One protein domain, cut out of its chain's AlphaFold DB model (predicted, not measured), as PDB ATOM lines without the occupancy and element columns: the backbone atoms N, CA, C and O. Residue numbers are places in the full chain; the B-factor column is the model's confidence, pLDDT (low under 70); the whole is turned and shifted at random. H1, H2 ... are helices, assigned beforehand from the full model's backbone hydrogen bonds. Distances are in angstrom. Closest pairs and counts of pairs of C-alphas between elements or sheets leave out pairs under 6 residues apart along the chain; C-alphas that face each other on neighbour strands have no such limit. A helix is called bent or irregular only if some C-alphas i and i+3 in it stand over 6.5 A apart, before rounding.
ATOM      1  N   THR A  94     182.732 154.741 175.932       83.94
ATOM      2  CA  THR A  94     182.010 155.413 177.022       83.94
ATOM      3  C   THR A  94     182.121 154.585 178.313       83.94
ATOM      4  O   THR A  94     182.409 153.384 178.250       83.94
ATOM      5  N   PRO A  95     181.906 155.176 179.504       83.31
ATOM      6  CA  PRO A  95     181.868 154.411 180.752       83.31
ATOM      7  C   PRO A  95     180.874 153.241 180.702       83.31
ATOM      8  O   PRO A  95     181.238 152.131 181.079       83.31
ATOM      9  N   ALA A  96     179.681 153.453 180.134       82.50
ATOM     10  CA  ALA A  96     178.677 152.402 179.961       82.50
ATOM     11  C   ALA A  96     179.180 151.277 179.045       82.50
ATOM     12  O   ALA A  96     179.076 150.100 179.386       82.50
ATOM     13  N   GLN A  97     179.820 151.618 177.919       83.75
ATOM     14  CA  GLN A  97     180.420 150.619 177.031       83.75
ATOM     15  C   GLN A  97     181.519 149.809 177.724       83.75
ATOM     16  O   GLN A  97     181.634 148.615 177.459       83.75
ATOM     17  N   GLN A  98     182.314 150.416 178.615       81.38
ATOM     18  CA  GLN A  98     183.345 149.689 179.367       81.38
ATOM     19  C   GLN A  98     182.749 148.626 180.298       81.38
ATOM     20  O   GLN A  98     183.349 147.563 180.447       81.38
ATOM     21  N   GLU A  99     181.571 148.865 180.876       83.00
ATOM     22  CA  GLU A  99     180.900 147.913 181.774       83.00
ATOM     23  C   GLU A  99     180.389 146.661 181.042       83.00
ATOM     24  O   GLU A  99     180.424 145.554 181.592       83.00
ATOM     25  N   ILE A 100     179.965 146.813 179.783       84.56
ATOM     26  CA  ILE A 100     179.418 145.725 178.951       84.56
ATOM     27  C   ILE A 100     180.439 145.123 177.971       84.56
ATOM     28  O   ILE A 100     180.153 144.139 177.285       84.56
ATOM     29  N   LEU A 101     181.648 145.676 177.912       80.00
ATOM     30  CA  LEU A 101     182.693 145.260 176.979       80.00
ATOM     31  C   LEU A 101     183.092 143.788 177.162       80.00
ATOM     32  O   LEU A 101     183.191 143.032 176.194       80.00
ATOM     33  N   ASP A 102     183.277 143.355 178.409       78.00
ATOM     34  CA  ASP A 102     183.618 141.961 178.723       78.00
ATOM     35  C   ASP A 102     182.485 140.995 178.351       78.00
ATOM     36  O   ASP A 102     182.741 139.866 177.918       78.00
ATOM     37  N   PHE A 103     181.230 141.444 178.466       82.50
ATOM     38  CA  PHE A 103     180.080 140.681 177.995       82.50
ATOM     39  C   PHE A 103     180.133 140.493 176.474       82.50
ATOM     40  O   PHE A 103     180.048 139.357 176.005       82.50
ATOM     41  N   TRP A 104     180.335 141.565 175.698       79.94
ATOM     42  CA  TRP A 104     180.397 141.467 174.235       79.94
ATOM     43  C   TRP A 104     181.480 140.483 173.774       79.94
ATOM     44  O   TRP A 104     181.245 139.624 172.922       79.94
ATOM     45  N   ARG A 105     182.651 140.519 174.411       75.81
ATOM     46  CA  ARG A 105     183.751 139.594 174.098       75.81
ATOM     47  C   ARG A 105     183.420 138.143 174.431       75.81
ATOM     48  O   ARG A 105     183.797 137.238 173.686       75.81
ATOM     49  N   LYS A 106     182.680 137.903 175.518       75.62
ATOM     50  CA  LYS A 106     182.144 136.574 175.857       75.62
ATOM     51  C   LYS A 106     181.183 136.079 174.772       75.62
ATOM     52  O   LYS A 106     181.256 134.907 174.405       75.62
ATOM     53  N   VAL A 107     180.331 136.954 174.231       75.62
ATOM     54  CA  VAL A 107     179.439 136.633 173.101       75.62
ATOM     55  C   VAL A 107     180.245 136.236 171.861       75.62
ATOM     56  O   VAL A 107     180.020 135.148 171.324       75.62
ATOM     57  N   ASP A 108     181.224 137.046 171.444       74.06
ATOM     58  CA  ASP A 108     182.064 136.744 170.271       74.06
ATOM     59  C   ASP A 108     182.833 135.415 170.429       74.06
ATOM     60  O   ASP A 108     182.903 134.596 169.502       74.06
ATOM     61  N   ALA A 109     183.338 135.141 171.637       71.19
ATOM     62  CA  ALA A 109     184.020 133.889 171.950       71.19
ATOM     63  C   ALA A 109     183.093 132.662 171.858       71.19
ATOM     64  O   ALA A 109     183.478 131.645 171.273       71.19
ATOM     65  N   ILE A 110     181.872 132.746 172.403       72.50
ATOM     66  CA  ILE A 110     180.888 131.647 172.408       72.50
ATOM     67  C   ILE A 110     180.504 131.243 170.989       72.50
ATOM     68  O   ILE A 110     180.459 130.054 170.669       72.50
ATOM     69  N   PHE A 111     180.290 132.219 170.114       67.31
ATOM     70  CA  PHE A 111     179.913 131.963 168.729       67.31
ATOM     71  C   PHE A 111     181.112 131.664 167.819       67.31
ATOM     72  O   PHE A 111     181.034 131.808 166.600       67.31
ATOM     73  N   SER A 112     182.215 131.177 168.403       54.81
ATOM     74  CA  SER A 112     183.388 130.660 167.691       54.81
ATOM     75  C   SER A 112     183.974 131.661 166.692       54.81
ATOM     76  O   SER A 112     184.385 131.274 165.592       54.81
ATOM     77  N   GLN A 113     184.009 132.940 167.087       55.25
ATOM     78  CA  GLN A 113     184.434 134.060 166.258       55.25
ATOM     79  C   GLN A 113     183.594 134.224 164.986       55.25
ATOM     80  O   GLN A 113     184.102 134.785 164.039       55.25
ATOM     81  N   ASN A 114     182.353 133.749 164.855       49.81
ATOM     82  CA  ASN A 114     181.607 133.940 163.597       49.81
ATOM     83  C   ASN A 114     181.346 135.425 163.256       49.81
ATOM     84  O   ASN A 114     181.189 135.747 162.081       49.81
ATOM     85  N   TYR A 115     181.388 136.339 164.234       49.53
ATOM     86  CA  TYR A 115     181.391 137.783 163.961       49.53
ATOM     87  C   TYR A 115     182.780 138.314 163.598       49.53
ATOM     88  O   TYR A 115     182.877 139.222 162.769       49.53
ATOM     89  N   GLY A 116     183.834 137.721 164.167       44.50
ATOM     90  CA  GLY A 116     185.228 138.048 163.881       44.50
ATOM     91  C   GLY A 116     185.875 137.307 162.694       44.50
ATOM     92  O   GLY A 116     186.820 137.828 162.129       44.50
ATOM     93  N   ARG A 117     185.405 136.129 162.252       43.53
ATOM     94  CA  ARG A 117     186.075 135.111 161.388       43.53
ATOM     95  C   ARG A 117     186.548 135.608 160.021       43.53
ATOM     96  O   ARG A 117     187.203 134.865 159.296       43.53
ATOM     97  N   MET A 118     186.281 136.863 159.707       43.88
ATOM     98  CA  MET A 118     186.896 137.609 158.624       43.88
ATOM     99  C   MET A 118     188.390 137.907 158.852       43.88
ATOM    100  O   MET A 118     188.998 138.369 157.906       43.88
ATOM    101  N   TRP A 119     189.025 137.603 160.002       47.03
ATOM    102  CA  TRP A 119     190.454 137.876 160.337       47.03
ATOM    103  C   TRP A 119     191.553 137.453 159.317       47.03
ATOM    104  O   TRP A 119     192.740 137.586 159.614       47.03
ATOM    105  N   ARG A 120     191.228 136.930 158.127       40.59
ATOM    106  CA  ARG A 120     192.189 136.697 157.036       40.59
ATOM    107  C   ARG A 120     192.276 137.926 156.122       40.59
ATOM    108  O   ARG A 120     191.695 137.938 155.044       40.59
ATOM    109  N   GLY A 121     193.032 138.936 156.547       45.16
ATOM    110  CA  GLY A 121     193.362 140.119 155.741       45.16
ATOM    111  C   GLY A 121     193.510 141.375 156.598       45.16
ATOM    112  O   GLY A 121     192.873 141.474 157.642       45.16
ATOM    113  N   GLY A 122     194.359 142.321 156.180       44.97
ATOM    114  CA  GLY A 122     194.594 143.578 156.910       44.97
ATOM    115  C   GLY A 122     193.319 144.406 157.127       44.97
ATOM    116  O   GLY A 122     193.126 144.950 158.211       44.97
ATOM    117  N   ASP A 123     192.399 144.397 156.157       50.91
ATOM    118  CA  ASP A 123     191.132 145.145 156.216       50.91
ATOM    119  C   ASP A 123     190.133 144.568 157.237       50.91
ATOM    120  O   ASP A 123     189.347 145.291 157.849       50.91
ATOM    121  N   ALA A 124     190.215 143.268 157.522       58.19
ATOM    122  CA  ALA A 124     189.265 142.599 158.404       58.19
ATOM    123  C   ALA A 124     189.396 142.979 159.888       58.19
ATOM    124  O   ALA A 124     188.460 142.783 160.669       58.19
ATOM    125  N   LEU A 125     190.553 143.511 160.293       58.94
ATOM    126  CA  LEU A 125     190.786 143.986 161.657       58.94
ATOM    127  C   LEU A 125     189.975 145.259 161.940       58.94
ATOM    128  O   LEU A 125     189.328 145.358 162.984       58.94
ATOM    129  N   ILE A 126     189.989 146.209 161.001       59.72
ATOM    130  CA  ILE A 126     189.259 147.479 161.107       59.72
ATOM    131  C   ILE A 126     187.751 147.222 161.050       59.72
ATOM    132  O   ILE A 126     187.016 147.744 161.889       59.72
ATOM    133  N   ASP A 127     187.295 146.343 160.156       61.44
ATOM    134  CA  ASP A 127     185.886 145.942 160.078       61.44
ATOM    135  C   ASP A 127     185.392 145.313 161.388       61.44
ATOM    136  O   ASP A 127     184.270 145.551 161.837       61.44
ATOM    137  N   THR A 128     186.238 144.517 162.045       62.25
ATOM    138  CA  THR A 128     185.889 143.891 163.326       62.25
ATOM    139  C   THR A 128     185.815 144.914 164.455       62.25
ATOM    140  O   THR A 128     184.893 144.865 165.267       62.25
ATOM    141  N   LEU A 129     186.740 145.877 164.480       67.31
ATOM    142  CA  LEU A 129     186.690 147.003 165.410       67.31
ATOM    143  C   LEU A 129     185.394 147.799 165.246       67.31
ATOM    144  O   LEU A 129     184.713 148.081 166.228       67.31
ATOM    145  N   GLN A 130     185.005 148.104 164.011       69.12
ATOM    146  CA  GLN A 130     183.747 148.795 163.726       69.12
ATOM    147  C   GLN A 130     182.522 147.979 164.168       69.12
ATOM    148  O   GLN A 130     181.564 148.542 164.705       69.12
ATOM    149  N   ARG A 131     182.553 146.649 164.012       72.00
ATOM    150  CA  ARG A 131     181.484 145.756 164.489       72.00
ATOM    151  C   ARG A 131     181.370 145.732 166.011       72.00
ATOM    152  O   ARG A 131     180.253 145.853 166.504       72.00
ATOM    153  N   GLU A 132     182.483 145.620 166.744       77.88
ATOM    154  CA  GLU A 132     182.500 145.723 168.218       77.88
ATOM    155  C   GLU A 132     181.835 147.030 168.657       77.88
ATOM    156  O   GLU A 132     180.931 147.027 169.491       77.88
ATOM    157  N   ARG A 133     182.204 148.147 168.022       77.44
ATOM    158  CA  ARG A 133     181.625 149.460 168.334       77.44
ATOM    159  C   ARG A 133     180.147 149.562 168.023       77.44
ATOM    160  O   ARG A 133     179.404 150.101 168.840       77.44
ATOM    161  N   THR A 134     179.715 149.021 166.892       78.19
ATOM    162  CA  THR A 134     178.297 149.013 166.518       78.19
ATOM    163  C   THR A 134     177.482 148.255 167.559       78.19
ATOM    164  O   THR A 134     176.491 148.777 168.059       78.19
ATOM    165  N   TRP A 135     177.937 147.062 167.953       82.69
ATOM    166  CA  TRP A 135     177.277 146.280 168.994       82.69
ATOM    167  C   TRP A 135     177.229 147.020 170.326       82.69
ATOM    168  O   TRP A 135     176.153 147.153 170.890       82.69
ATOM    169  N   LEU A 136     178.358 147.527 170.820       84.75
ATOM    170  CA  LEU A 136     178.402 148.203 172.118       84.75
ATOM    171  C   LEU A 136     177.535 149.463 172.147       84.75
ATOM    172  O   LEU A 136     176.850 149.685 173.137       84.75
ATOM    173  N   THR A 137     177.511 150.231 171.055       84.94
ATOM    174  CA  THR A 137     176.638 151.408 170.920       84.94
ATOM    175  C   THR A 137     175.169 150.997 170.956       84.94
ATOM    176  O   THR A 137     174.392 151.576 171.699       84.94
ATOM    177  N   ASN A 138     174.788 149.942 170.231       85.19
ATOM    178  CA  ASN A 138     173.402 149.468 170.233       85.19
ATOM    179  C   ASN A 138     172.991 148.898 171.597       85.19
ATOM    180  O   ASN A 138     171.877 149.128 172.046       85.19
ATOM    181  N   LEU A 139     173.877 148.167 172.279       86.50
ATOM    182  CA  LEU A 139     173.606 147.662 173.627       86.50
ATOM    183  C   LEU A 139     173.472 148.805 174.648       86.50
ATOM    184  O   LEU A 139     172.615 148.734 175.528       86.50
ATOM    185  N   GLU A 140     174.284 149.858 174.512       87.75
ATOM    186  CA  GLU A 140     174.177 151.093 175.298       87.75
ATOM    187  C   GLU A 140     172.844 151.810 175.026       87.75
ATOM    188  O   GLU A 140     172.128 152.143 175.968       87.75
ATOM    189  N   GLU A 141     172.454 151.968 173.758       88.94
ATOM    190  CA  GLU A 141     171.174 152.565 173.347       88.94
ATOM    191  C   GLU A 141     169.956 151.750 173.815       88.94
ATOM    192  O   GLU A 141     168.930 152.322 174.178       88.94
ATOM    193  N   MET A 142     170.067 150.418 173.867       87.38
ATOM    194  CA  MET A 142     169.032 149.527 174.413       87.38
ATOM    195  C   MET A 142     168.858 149.660 175.938       87.38
ATOM    196  O   MET A 142     167.887 149.122 176.491       87.38
ATOM    197  N   GLY A 143     169.794 150.332 176.622       87.81
ATOM    198  CA  GLY A 143     169.773 150.546 178.069       87.81
ATOM    199  C   GLY A 143     169.732 149.241 178.862       87.81
ATOM    200  O   GLY A 143     168.997 149.145 179.842       87.81
ATOM    201  N   ALA A 144     170.418 148.200 178.386       85.56
ATOM    202  CA  ALA A 144     170.396 146.879 179.006       85.56
ATOM    203  C   ALA A 144     171.442 146.755 180.117       85.56
ATOM    204  O   ALA A 144     172.611 147.086 179.908       85.56
ATOM    205  N   SER A 145     171.045 146.225 181.277       88.00
ATOM    206  CA  SER A 145     172.013 145.876 182.321       88.00
ATOM    207  C   SER A 145     172.840 144.656 181.905       88.00
ATOM    208  O   SER A 145     172.412 143.827 181.095       88.00
ATOM    209  N   ARG A 146     174.032 144.491 182.489       86.44
ATOM    210  CA  ARG A 146     174.874 143.315 182.226       86.44
ATOM    211  C   ARG A 146     174.141 142.005 182.535       86.44
ATOM    212  O   ARG A 146     174.289 141.032 181.800       86.44
ATOM    213  N   GLU A 147     173.346 141.977 183.595       90.06
ATOM    214  CA  GLU A 147     172.551 140.820 184.006       90.06
ATOM    215  C   GLU A 147     171.470 140.488 182.969       90.06
ATOM    216  O   GLU A 147     171.314 139.321 182.602       90.06
ATOM    217  N   GLU A 148     170.775 141.501 182.434       91.69
ATOM    218  CA  GLU A 148     169.805 141.315 181.346       91.69
ATOM    219  C   GLU A 148     170.478 140.755 180.087       91.69
ATOM    220  O   GLU A 148     169.954 139.844 179.438       91.69
ATOM    221  N   LEU A 149     171.669 141.257 179.753       91.19
ATOM    222  CA  LEU A 149     172.456 140.784 178.618       91.19
ATOM    223  C   LEU A 149     172.898 139.322 178.793       91.19
ATOM    224  O   LEU A 149     172.810 138.527 177.851       91.19
ATOM    225  N   GLU A 150     173.318 138.924 179.997       90.88
ATOM    226  CA  GLU A 150     173.678 137.534 180.304       90.88
ATOM    227  C   GLU A 150     172.470 136.582 180.260       90.88
ATOM    228  O   GLU A 150     172.575 135.469 179.722       90.88
ATOM    229  N   ALA A 151     171.310 137.017 180.756       91.81
ATOM    230  CA  ALA A 151     170.061 136.266 180.650       91.81
ATOM    231  C   ALA A 151     169.615 136.118 179.183       91.81
ATOM    232  O   ALA A 151     169.301 135.011 178.734       91.81
ATOM    233  N   THR A 152     169.701 137.198 178.402       92.50
ATOM    234  CA  THR A 152     169.401 137.203 176.960       92.50
ATOM    235  C   THR A 152     170.295 136.219 176.212       92.50
ATOM    236  O   THR A 152     169.813 135.389 175.441       92.50
ATOM    237  N   LEU A 153     171.603 136.235 176.487       89.81
ATOM    238  CA  LEU A 153     172.546 135.298 175.883       89.81
ATOM    239  C   LEU A 153     172.217 133.840 176.229       89.81
ATOM    240  O   LEU A 153     172.339 132.955 175.379       89.81
ATOM    241  N   THR A 154     171.788 133.575 177.462       90.56
ATOM    242  CA  THR A 154     171.367 132.233 177.888       90.56
ATOM    243  C   THR A 154     170.149 131.764 177.093       90.56
ATOM    244  O   THR A 154     170.151 130.641 176.582       90.56
ATOM    245  N   LYS A 155     169.160 132.644 176.899       91.06
ATOM    246  CA  LYS A 155     167.969 132.382 176.082       91.06
ATOM    247  C   LYS A 155     168.329 132.102 174.619       91.06
ATOM    248  O   LYS A 155     167.907 131.089 174.064       91.06
ATOM    249  N   VAL A 156     169.190 132.928 174.018       89.75
ATOM    250  CA  VAL A 156     169.700 132.728 172.649       89.75
ATOM    251  C   VAL A 156     170.389 131.370 172.504       89.75
ATOM    252  O   VAL A 156     170.128 130.651 171.545       89.75
ATOM    253  N   ARG A 157     171.250 130.984 173.455       86.00
ATOM    254  CA  ARG A 157     171.966 129.695 173.407       86.00
ATOM    255  C   ARG A 157     171.043 128.483 173.531       86.00
ATOM    256  O   ARG A 157     171.390 127.408 173.039       86.00
ATOM    257  N   ALA A 158     169.909 128.632 174.211       87.25
ATOM    258  CA  ALA A 158     168.918 127.573 174.336       87.25
ATOM    259  C   ALA A 158     168.152 127.340 173.023       87.25
ATOM    260  O   ALA A 158     167.793 126.196 172.727       87.25
ATOM    261  N   CYS A 159     167.968 128.389 172.216       86.38
ATOM    262  CA  CYS A 159     167.269 128.312 170.940       86.38
ATOM    263  C   CYS A 159     168.042 127.478 169.916       86.38
ATOM    264  O   CYS A 159     169.228 127.686 169.648       86.38
ATOM    265  N   VAL A 160     167.345 126.513 169.315       82.06
ATOM    266  CA  VAL A 160     167.946 125.561 168.374       82.06
ATOM    267  C   VAL A 160     168.441 126.263 167.109       82.06
ATOM    268  O   VAL A 160     169.499 125.894 166.598       82.06
ATOM    269  N   ALA A 161     167.738 127.301 166.647       81.56
ATOM    270  CA  ALA A 161     168.104 128.055 165.449       81.56
ATOM    271  C   ALA A 161     169.489 128.714 165.569       81.56
ATOM    272  O   ALA A 161     170.260 128.718 164.608       81.56
ATOM    273  N   PHE A 162     169.850 129.185 166.769       82.44
ATOM    274  CA  PHE A 162     171.114 129.886 166.998       82.44
ATOM    275  C   PHE A 162     172.298 128.975 167.354       82.44
ATOM    276  O   PHE A 162     173.412 129.449 167.580       82.44
ATOM    277  N   ARG A 163     172.098 127.649 167.374       73.62
ATOM    278  CA  ARG A 163     173.200 126.692 167.591       73.62
ATOM    279  C   ARG A 163     174.171 126.649 166.416       73.62
ATOM    280  O   ARG A 163     175.362 126.437 166.623       73.62
ATOM    281  N   SER A 164     173.659 126.817 165.198       69.12
ATOM    282  CA  SER A 164     174.449 126.744 163.963       69.12
ATOM    283  C   SER A 164     174.893 128.116 163.460       69.12
ATOM    284  O   SER A 164     175.980 128.229 162.896       69.12
ATOM    285  N   TYR A 165     174.082 129.153 163.691       72.06
ATOM    286  CA  TYR A 165     174.344 130.518 163.243       72.06
ATOM    287  C   TYR A 165     174.105 131.492 164.390       72.06
ATOM    288  O   TYR A 165     173.071 131.404 165.039       72.06
ATOM    289  N   PRO A 166     175.029 132.416 164.669       75.56
ATOM    290  CA  PRO A 166     174.838 133.349 165.765       75.56
ATOM    291  C   PRO A 166     173.800 134.425 165.378       75.56
ATOM    292  O   PRO A 166     173.674 134.733 164.189       75.56
ATOM    293  N   PRO A 167     173.039 134.996 166.331       82.31
ATOM    294  CA  PRO A 167     172.006 135.983 166.011       82.31
ATOM    295  C   PRO A 167     172.614 137.278 165.461       82.31
ATOM    296  O   PRO A 167     173.594 137.783 165.990       82.31
TER     297      PRO A 167
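This is residues 94 to 167 of the 271 residues of an uncharacterized protein of Pseudomonas amygdali pv. lachrymans (UniProt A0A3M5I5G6). Three helices make a flat, open frame: H1 and H3 stand side by side, running the same way, and the long helix H2 crosses the first part of H1 with its later residues, 132 to 140. From the end of H1 a long loop, residues 111 to 122, leads back to the far end of H2, and after H3 the last residues, 159 to 167, fold back. The printed part has 74 residues with three named helices in the order H1, H2, H3 and no named strand, and its class is all helix. It is compact, with a radius of gyration of the C-alphas of 12.8 A, and spans 35 by 34 by 16 A.

The longest helix, H2, holds residues 123 to 141 and measures 27.3 A from first to last C-alpha. H1 holds residues 95 to 110 and measures 24.3 A, from C-alpha 95 at (181.868, 154.411, 180.752). It is irregular, with C-alphas 99 and 102 7.2 A apart, and has a kink of 35 degrees near residue 102. H3 holds residues 146 to 158, 18.6 A, and ends at C-alpha 158 at (168.918, 127.573, 174.336).

H2 touches H1 with residues 132 to 140 alone, and the closest C-alphas, those of Gln 97 and Leu 136, are 5.8 A apart. Their lines stand at a steep tilt of 58 degrees, opposite ways. H1 also touches H3, at a shallow tilt of 18 degrees, the same way; the closest C-alphas, those of Ile 100 and Arg 146, are 6.1 A apart. H2 and H3 are apart. Every O i to N i+4 pair is within hydrogen-bond range in H2 and H3, and 10 of 12 are in H1.

The C-alphas of Gly 121 and Glu 147, the two farthest apart, are 35.1 A from each other. The printed part has no cut. The link from H1 to H2, 12 residues, is long, and that from H2 to H3, 4 residues, is tight. The mean pLDDT of the printed part is 75.0; residues 111 to 130 and residue 164 are under 70.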